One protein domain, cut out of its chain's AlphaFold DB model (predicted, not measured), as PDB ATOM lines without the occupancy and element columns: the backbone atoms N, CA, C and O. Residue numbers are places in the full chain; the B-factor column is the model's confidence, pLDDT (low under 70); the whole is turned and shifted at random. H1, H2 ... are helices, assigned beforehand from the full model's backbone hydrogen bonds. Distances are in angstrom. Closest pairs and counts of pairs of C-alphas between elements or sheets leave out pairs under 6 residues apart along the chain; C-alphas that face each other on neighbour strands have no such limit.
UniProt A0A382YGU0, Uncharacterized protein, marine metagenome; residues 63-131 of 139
ATOM      1  N   ALA A  63     352.146 337.557 328.211       73.25
ATOM      2  CA  ALA A  63     351.389 338.778 328.495       73.25
ATOM      3  C   ALA A  63     351.160 339.644 327.245       73.25
ATOM      4  O   ALA A  63     350.043 340.078 326.972       73.25
ATOM      5  N   SER A  64     352.202 339.866 326.437       76.38
ATOM      6  CA  SER A  64     352.097 340.681 325.221       76.38
ATOM      7  C   SER A  64     351.243 339.999 324.149       76.38
ATOM      8  O   SER A  64     350.485 340.659 323.430       76.38
ATOM      9  N   GLN A  65     351.317 338.671 324.078       73.25
ATOM     10  CA  GLN A  65     350.472 337.840 323.228       73.25
ATOM     11  C   GLN A  65     349.000 337.875 323.672       73.25
ATOM     12  O   GLN A  65     348.121 338.050 322.825       73.25
ATOM     13  N   GLN A  66     348.726 337.756 324.973       80.12
ATOM     14  CA  GLN A  66     347.374 337.841 325.524       80.12
ATOM     15  C   GLN A  66     346.773 339.226 325.285       80.12
ATOM     16  O   GLN A  66     345.637 339.335 324.840       80.12
ATOM     17  N   ALA A  67     347.559 340.289 325.473       82.88
ATOM     18  CA  ALA A  67     347.123 341.653 325.193       82.88
ATOM     19  C   ALA A  67     346.680 341.844 323.731       82.88
ATOM     20  O   ALA A  67     345.717 342.560 323.474       82.88
ATOM     21  N   GLN A  68     347.337 341.184 322.767       82.69
ATOM     22  CA  GLN A  68     346.928 341.232 321.359       82.69
ATOM     23  C   GLN A  68     345.583 340.535 321.128       82.69
ATOM     24  O   GLN A  68     344.727 341.080 320.435       82.69
ATOM     25  N   VAL A  69     345.386 339.348 321.711       84.62
ATOM     26  CA  VAL A  69     344.110 338.615 321.618       84.62
ATOM     27  C   VAL A  69     342.997 339.428 322.266       84.62
ATOM     28  O   VAL A  69     341.967 339.659 321.642       84.62
ATOM     29  N   ASN A  70     343.247 339.957 323.462       87.31
ATOM     30  CA  ASN A  70     342.305 340.806 324.181       87.31
ATOM     31  C   ASN A  70     341.964 342.069 323.386       87.31
ATOM     32  O   ASN A  70     340.805 342.458 323.349       87.31
ATOM     33  N   ALA A  71     342.931 342.691 322.704       88.44
ATOM     34  CA  ALA A  71     342.666 343.853 321.858       88.44
ATOM     35  C   ALA A  71     341.758 343.509 320.662       88.44
ATOM     36  O   ALA A  71     340.838 344.268 320.356       88.44
ATOM     37  N   VAL A  72     341.980 342.362 320.008       90.00
ATOM     38  CA  VAL A  72     341.121 341.886 318.908       90.00
ATOM     39  C   VAL A  72     339.715 341.570 319.416       90.00
ATOM     40  O   VAL A  72     338.740 342.023 318.815       90.00
ATOM     41  N   ASN A  73     339.605 340.848 320.530       90.12
ATOM     42  CA  ASN A  73     338.322 340.478 321.126       90.12
ATOM     43  C   ASN A  73     337.552 341.709 321.597       90.12
ATOM     44  O   ASN A  73     336.382 341.854 321.262       90.12
ATOM     45  N   ARG A  74     338.223 342.647 322.269       92.31
ATOM     46  CA  ARG A  74     337.626 343.916 322.692       92.31
ATOM     47  C   ARG A  74     337.078 344.699 321.503       92.31
ATOM     48  O   ARG A  74     335.949 345.163 321.560       92.31
ATOM     49  N   LYS A  75     337.836 344.801 320.402       94.69
ATOM     50  CA  LYS A  75     337.358 345.455 319.173       94.69
ATOM     51  C   LYS A  75     336.089 344.789 318.628       94.69
ATOM     52  O   LYS A  75     335.152 345.491 318.267       94.69
ATOM     53  N   ARG A  76     336.050 343.451 318.580       94.12
ATOM     54  CA  ARG A  76     334.857 342.698 318.149       94.12
ATOM     55  C   ARG A  76     333.665 342.962 319.062       94.12
ATOM     56  O   ARG A  76     332.611 343.328 318.565       94.12
ATOM     57  N   MET A  77     333.856 342.849 320.376       93.19
ATOM     58  CA  MET A  77     332.804 343.068 321.371       93.19
ATOM     59  C   MET A  77     332.214 344.478 321.290       93.19
ATOM     60  O   MET A  77     330.998 344.618 321.307       93.19
ATOM     61  N   VAL A  78     333.053 345.506 321.124       95.56
ATOM     62  CA  VAL A  78     332.598 346.891 320.923       95.56
ATOM     63  C   VAL A  78     331.705 346.996 319.687       95.56
ATOM     64  O   VAL A  78     330.592 347.508 319.781       95.56
ATOM     65  N   CYS A  79     332.154 346.489 318.532       96.56
ATOM     66  CA  CYS A  79     331.358 346.548 317.304       96.56
ATOM     67  C   CYS A  79     330.049 345.757 317.421       96.56
ATOM     68  O   CYS A  79     329.012 346.225 316.962       96.56
ATOM     69  N   SER A  80     330.063 344.591 318.060       94.38
ATOM     70  CA  SER A  80     328.855 343.788 318.257       94.38
ATOM     71  C   SER A  80     327.868 344.435 319.221       94.38
ATOM     72  O   SER A  80     326.670 344.429 318.949       94.38
ATOM     73  N   TRP A  81     328.354 345.042 320.305       95.31
ATOM     74  CA  TRP A  81     327.506 345.785 321.232       95.31
ATOM     75  C   TRP A  81     326.852 346.978 320.535       95.31
ATOM     76  O   TRP A  81     325.634 347.112 320.577       95.31
ATOM     77  N   MET A  82     327.641 347.776 319.803       96.75
ATOM     78  CA  MET A  82     327.134 348.897 319.002       96.75
ATOM     79  C   MET A  82     326.066 348.440 318.004       96.75
ATOM     80  O   MET A  82     325.035 349.091 317.859       96.75
ATOM     81  N   PHE A  83     326.279 347.295 317.347       96.06
ATOM     82  CA  PHE A  83     325.318 346.735 316.401       96.06
ATOM     83  C   PHE A  83     323.970 346.444 317.065       96.06
ATOM     84  O   PHE A  83     322.948 346.882 316.544       96.06
ATOM     85  N   VAL A  84     323.968 345.754 318.209       95.06
ATOM     86  CA  VAL A  84     322.740 345.412 318.948       95.06
ATOM     87  C   VAL A  84     322.080 346.659 319.538       95.06
ATOM     88  O   VAL A  84     320.872 346.835 319.406       95.06
ATOM     89  N   ALA A  85     322.861 347.568 320.124       95.94
ATOM     90  CA  ALA A  85     322.360 348.820 320.688       95.94
ATOM     91  C   ALA A  85     321.612 349.662 319.642       95.94
ATOM     92  O   ALA A  85     320.560 350.232 319.925       95.94
ATOM     93  N   MET A  86     322.124 349.697 318.412       96.38
ATOM     94  CA  MET A  86     321.534 350.459 317.312       96.38
ATOM     95  C   MET A  86     320.413 349.725 316.563       96.38
ATOM     96  O   MET A  86     319.732 350.348 315.747       96.38
ATOM     97  N   GLN A  87     320.212 348.417 316.778       95.88
ATOM     98  CA  GLN A  87     319.064 347.727 316.185       95.88
ATOM     99  C   GLN A  87     317.753 348.268 316.776       95.88
ATOM    100  O   GLN A  87     317.729 348.639 317.951       95.88
ATOM    101  N   PRO A  88     316.652 348.296 316.004       94.88
ATOM    102  CA  PRO A  88     315.332 348.639 316.525       94.88
ATOM    103  C   PRO A  88     314.901 347.712 317.667       94.88
ATOM    104  O   PRO A  88     315.305 346.549 317.713       94.88
ATOM    105  N   ILE A  89     314.038 348.213 318.550       92.25
ATOM    106  CA  ILE A  89     313.504 347.442 319.684       92.25
ATOM    107  C   ILE A  89     312.728 346.216 319.177       92.25
ATOM    108  O   ILE A  89     312.804 345.145 319.766       92.25
ATOM    109  N   GLU A  90     312.063 346.332 318.026       92.94
ATOM    110  CA  GLU A  90     311.333 345.244 317.364       92.94
ATOM    111  C   GLU A  90     312.241 344.096 316.891       92.94
ATOM    112  O   GLU A  90     311.749 343.033 316.521       92.94
ATOM    113  N   LYS A  91     313.561 344.315 316.864       88.19
ATOM    114  CA  LYS A  91     314.587 343.315 316.537       88.19
ATOM    115  C   LYS A  91     315.451 342.964 317.752       88.19
ATOM    116  O   LYS A  91     316.634 342.672 317.584       88.19
ATOM    117  N   ASP A  92     314.886 343.067 318.953       84.88
ATOM    118  CA  ASP A  92     315.575 342.844 320.232       84.88
ATOM    119  C   ASP A  92     316.804 343.757 320.437       84.88
ATOM    120  O   ASP A  92     317.741 343.431 321.168       84.88
ATOM    121  N   GLY A  93     316.820 344.911 319.763       89.38
ATOM    122  CA  GLY A  93     317.823 345.953 319.940       89.38
ATOM    123  C   GLY A  93     317.415 347.001 320.974       89.38
ATOM    124  O   GLY A  93     316.444 346.836 321.710       89.38
ATOM    125  N   GLN A  94     318.153 348.113 321.026       93.94
ATOM    126  CA  GLN A  94     317.863 349.220 321.955       93.94
ATOM    127  C   GLN A  94     317.374 350.498 321.259       93.94
ATOM    128  O   GLN A  94     317.051 351.478 321.926       93.94
ATOM    129  N   GLY A  95     317.320 350.516 319.926       95.69
ATOM    130  CA  GLY A  95     316.879 351.660 319.124       95.69
ATOM    131  C   GLY A  95     317.779 352.894 319.237       95.69
ATOM    132  O   GLY A  95     317.354 353.995 318.881       95.69
ATOM    133  N   LYS A  96     319.008 352.738 319.742       96.69
ATOM    134  CA  LYS A  96     319.901 353.859 320.044       96.69
ATOM    135  C   LYS A  96     320.463 354.483 318.780       96.69
ATOM    136  O   LYS A  96     320.800 353.806 317.805       96.69
ATOM    137  N   ARG A  97     320.641 355.802 318.818       97.12
ATOM    138  CA  ARG A  97     321.413 356.502 317.783       97.12
ATOM    139  C   ARG A  97     322.898 356.191 317.946       97.12
ATOM    140  O   ARG A  97     323.363 355.920 319.047       97.12
ATOM    141  N   PHE A  98     323.651 356.292 316.852       96.31
ATOM    142  CA  PHE A  98     325.090 356.012 316.835       96.31
ATOM    143  C   PHE A  98     325.872 356.762 317.931       96.31
ATOM    144  O   PHE A  98     326.605 356.135 318.687       96.31
ATOM    145  N   GLU A  99     325.665 358.076 318.051       97.12
ATOM    146  CA  GLU A  99     326.327 358.917 319.062       97.12
ATOM    147  C   GLU A  99     325.928 358.534 320.494       97.12
ATOM    148  O   GLU A  99     326.759 358.500 321.395       97.12
ATOM    149  N   GLU A 100     324.657 358.186 320.701       97.38
ATOM    150  CA  GLU A 100     324.151 357.768 322.010       97.38
ATOM    151  C   GLU A 100     324.775 356.438 322.443       97.38
ATOM    152  O   GLU A 100     325.246 356.319 323.573       97.38
ATOM    153  N   ALA A 101     324.820 355.466 321.528       97.19
ATOM    154  CA  ALA A 101     325.424 354.166 321.766       97.19
ATOM    155  C   ALA A 101     326.933 354.294 322.036       97.19
ATOM    156  O   ALA A 101     327.425 353.737 323.014       97.19
ATOM    157  N   ALA A 102     327.663 355.063 321.220       97.44
ATOM    158  CA  ALA A 102     329.101 355.253 321.403       97.44
ATOM    159  C   ALA A 102     329.420 355.941 322.739       97.44
ATOM    160  O   ALA A 102     330.283 355.462 323.475       97.44
ATOM    161  N   GLY A 103     328.695 357.012 323.075       97.69
ATOM    162  CA  GLY A 103     328.893 357.735 324.329       97.69
ATOM    163  C   GLY A 103     328.512 356.918 325.564       97.69
ATOM    164  O   GLY A 103     329.123 357.079 326.614       97.69
ATOM    165  N   GLU A 104     327.536 356.008 325.471       97.56
ATOM    166  CA  GLU A 104     327.142 355.129 326.582       97.56
ATOM    167  C   GLU A 104     328.270 354.206 327.049       97.56
ATOM    168  O   GLU A 104     328.516 354.100 328.251       97.56
ATOM    169  N   ILE A 105     328.982 353.578 326.112       97.25
ATOM    170  CA  ILE A 105     330.108 352.684 326.424       97.25
ATOM    171  C   ILE A 105     331.472 353.391 326.450       97.25
ATOM    172  O   ILE A 105     332.481 352.738 326.731       97.25
ATOM    173  N   GLY A 106     331.497 354.697 326.173       96.62
ATOM    174  CA  GLY A 106     332.679 355.552 326.216       96.62
ATOM    175  C   GLY A 106     333.176 355.860 327.629       96.62
ATOM    176  O   GLY A 106     332.560 355.502 328.637       96.62
ATOM    177  N   GLU A 107     334.316 356.536 327.683       96.81
ATOM    178  CA  GLU A 107     335.093 356.873 328.875       96.81
ATOM    179  C   GLU A 107     334.335 357.739 329.890       96.81
ATOM    180  O   GLU A 107     334.568 357.596 331.087       96.81
ATOM    181  N   GLU A 108     333.399 358.574 329.430       94.81
ATOM    182  CA  GLU A 108     332.622 359.497 330.274       94.81
ATOM    183  C   GLU A 108     331.388 358.849 330.930       94.81
ATOM    184  O   GLU A 108     330.731 359.462 331.772       94.81
ATOM    185  N   LYS A 109     331.031 357.617 330.538       95.25
ATOM    186  CA  LYS A 109     329.881 356.883 331.094       95.25
ATOM    187  C   LYS A 109     330.298 355.517 331.624       95.25
ATOM    188  O   LYS A 109     330.934 355.436 332.669       95.25
ATOM    189  N   LEU A 110     329.911 354.430 330.953       94.38
ATOM    190  CA  LEU A 110     330.154 353.085 331.474       94.38
ATOM    191  C   LEU A 110     331.635 352.710 331.427       94.38
ATOM    192  O   LEU A 110     332.048 351.812 332.156       94.38
ATOM    193  N   ASN A 111     332.409 353.339 330.534       95.19
ATOM    194  CA  ASN A 111     333.788 352.974 330.225       95.19
ATOM    195  C   ASN A 111     333.955 351.449 330.068       95.19
ATOM    196  O   ASN A 111     334.950 350.855 330.491       95.19
ATOM    197  N   ALA A 112     332.944 350.799 329.476       92.56
ATOM    198  CA  ALA A 112     332.732 349.353 329.562       92.56
ATOM    199  C   ALA A 112     333.896 348.543 328.971       92.56
ATOM    200  O   ALA A 112     334.116 347.386 329.323       92.56
ATOM    201  N   PHE A 113     334.658 349.168 328.072       92.69
ATOM    202  CA  PHE A 113     335.795 348.563 327.390       92.69
ATOM    203  C   PHE A 113     337.127 349.269 327.681       92.69
ATOM    204  O   PHE A 113     338.147 348.870 327.115       92.69
ATOM    205  N   GLY A 114     337.166 350.295 328.540       94.12
ATOM    206  CA  GLY A 114     338.390 351.070 328.772       94.12
ATOM    207  C   GLY A 114     338.844 351.848 327.529       94.12
ATOM    208  O   GLY A 114     340.041 351.882 327.238       94.12
ATOM    209  N   LEU A 115     337.903 352.357 326.728       95.44
ATOM    210  CA  LEU A 115     338.161 353.015 325.445       95.44
ATOM    211  C   LEU A 115     337.509 354.389 325.408       95.44
ATOM    212  O   LEU A 115     336.437 354.579 325.975       95.44
ATOM    213  N   THR A 116     338.125 355.296 324.655       97.50
ATOM    214  CA  THR A 116     337.497 356.575 324.343       97.50
ATOM    215  C   THR A 116     336.360 356.406 323.342       97.50
ATOM    216  O   THR A 116     336.411 355.523 322.475       97.50
ATOM    217  N   GLU A 117     335.373 357.291 323.403       97.56
ATOM    218  CA  GLU A 117     334.247 357.373 322.481       97.56
ATOM    219  C   GLU A 117     334.757 357.494 321.039       97.56
ATOM    220  O   GLU A 117     334.310 356.778 320.145       97.56
ATOM    221  N   GLU A 118     335.794 358.304 320.816       97.75
ATOM    222  CA  GLU A 118     336.438 358.442 319.507       97.75
ATOM    223  C   GLU A 118     337.072 357.129 319.014       97.75
ATOM    224  O   GLU A 118     336.996 356.778 317.829       97.75
ATOM    225  N   THR A 119     337.661 356.342 319.920       97.50
ATOM    226  CA  THR A 119     338.201 355.019 319.572       97.50
ATOM    227  C   THR A 119     337.080 354.046 319.217       97.50
ATOM    228  O   THR A 119     337.213 353.291 318.249       97.50
ATOM    229  N   ILE A 120     335.962 354.081 319.948       97.88
ATOM    230  CA  ILE A 120     334.761 353.280 319.669       97.88
ATOM    231  C   ILE A 120     334.204 353.620 318.279       97.88
ATOM    232  O   ILE A 120     334.017 352.719 317.454       97.88
ATOM    233  N   LYS A 121     334.039 354.913 317.970       97.81
ATOM    234  CA  LYS A 121     333.606 355.399 316.649       97.81
ATOM    235  C   LYS A 121     334.555 354.944 315.545       97.81
ATOM    236  O   LYS A 121     334.121 354.426 314.513       97.81
ATOM    237  N   THR A 122     335.861 355.064 315.779       97.62
ATOM    238  CA  THR A 122     336.895 354.604 314.845       97.62
ATOM    239  C   THR A 122     336.792 353.100 314.586       97.62
ATOM    240  O   THR A 122     336.866 352.668 313.432       97.62
ATOM    241  N   TYR A 123     336.612 352.286 315.629       97.00
ATOM    242  CA  TYR A 123     336.455 350.838 315.492       97.00
ATOM    243  C   TYR A 123     335.219 350.485 314.671       97.00
ATOM    244  O   TYR A 123     335.343 349.734 313.702       97.00
ATOM    245  N   TRP A 124     334.066 351.079 314.979       97.25
ATOM    246  CA  TRP A 124     332.841 350.863 314.211       97.25
ATOM    247  C   TRP A 124     333.016 351.217 312.730       97.25
ATOM    248  O   TRP A 124     332.691 350.419 311.846       97.25
ATOM    249  N   ASN A 125     333.577 352.396 312.444       96.50
ATOM    250  CA  ASN A 125     333.721 352.914 311.084       96.50
ATOM    251  C   ASN A 125     334.698 352.096 310.236       96.50
ATOM    252  O   ASN A 125     334.417 351.835 309.069       96.50
ATOM    253  N   ARG A 126     335.816 351.650 310.819       96.88
ATOM    254  CA  ARG A 126     336.872 350.931 310.088       96.88
ATOM    255  C   ARG A 126     336.654 349.426 309.953       96.88
ATOM    256  O   ARG A 126     337.430 348.796 309.246       96.88
ATOM    257  N   ASN A 127     335.669 348.849 310.642       95.94
ATOM    258  CA  ASN A 127     335.485 347.396 310.695       95.94
ATOM    259  C   ASN A 127     334.017 347.012 310.409       95.94
ATOM    260  O   ASN A 127     333.334 346.492 311.300       95.94
ATOM    261  N   PRO A 128     333.482 347.306 309.204       94.56
ATOM    262  CA  PRO A 128     332.106 346.959 308.838       94.56
ATOM    263  C   PRO A 128     331.820 345.456 308.936       94.56
ATOM    264  O   PRO A 128     330.704 345.064 309.267       94.56
ATOM    265  N   GLU A 129     332.833 344.618 308.731       94.19
ATOM    266  CA  GLU A 129     332.752 343.166 308.850       94.19
ATOM    267  C   GLU A 129     332.423 342.688 310.269       94.19
ATOM    268  O   GLU A 129     331.977 341.560 310.431       94.19
ATOM    269  N   LEU A 130     332.604 343.528 311.296       92.81
ATOM    270  CA  LEU A 130     332.336 343.198 312.702       92.81
ATOM    271  C   LEU A 130     330.969 343.698 313.195       92.81
ATOM    272  O   LEU A 130     330.653 343.553 314.373       92.81
ATOM    273  N   ARG A 131     330.157 344.308 312.323       92.38
ATOM    274  CA  ARG A 131     328.847 344.884 312.670       92.38
ATOM    275  C   ARG A 131     327.745 343.827 312.641       92.38
ATOM    276  O   ARG A 131     326.796 343.913 311.869       92.38
TER     277      ARG A 131
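This is residues 63 to 131 of the 139 residues of an uncharacterized protein of marine metagenome (UniProt A0A382YGU0). One long helix, H1, makes the long axis, and two short helices, H2 and H3, which also touch each other, pack together on one side of it toward its C-terminal end. H3 crosses H1 almost at a right angle, and residues 63 to 70 of H1 stick out past this body. The printed part has 69 residues with three named helices, in the order H1, H2, H3, and no named strand; the class is all helix, and the helix packing is mostly crossed. The whole is compact, with a radius of gyration of the C-alphas of 12.3 A, yet elongated, spanning 42 by 26 by 19 A.

Begin with H1, residues 63 to 86. With residues 75 to 82 alone it touches H3, residues 117 to 126, about perpendicular at 85 degrees; look at the closest C-alphas, those of Cys 79 and Trp 124, 5.5 A apart. With residues 82 to 86 alone H1 touches H2, residues 98 to 105, opposite ways at a steep tilt of 47 degrees; the closest C-alphas are those of Met 82 and Ala 101, 6.2 A apart. H2 and H3 touch, opposite ways at a steep tilt of 54 degrees, with the C-alphas of Ala 102 and Glu 117 closest at 5.7 A. In H1, H2 and H3 every O i to N i+4 pair is within hydrogen-bond range.

Find C-alpha 63 at (351.389, 338.778, 328.495); from there H1 runs 34.0 A to C-alpha 86 at (321.534, 350.459, 317.312). H2 measures 11.3 A from C-alpha 98 to C-alpha 105. H3 runs 14.2 A from C-alpha 117 to C-alpha 126 at (336.872, 350.931, 310.088).

The two C-alphas farthest apart, those of Ala 63 and Glu 90, are 42.1 A apart. Both links, H1 to H2 and H2 to H3, are long, with 11 residues each. The printed part has no cut, its mean pLDDT is 93.2, and no printed residue is under 70.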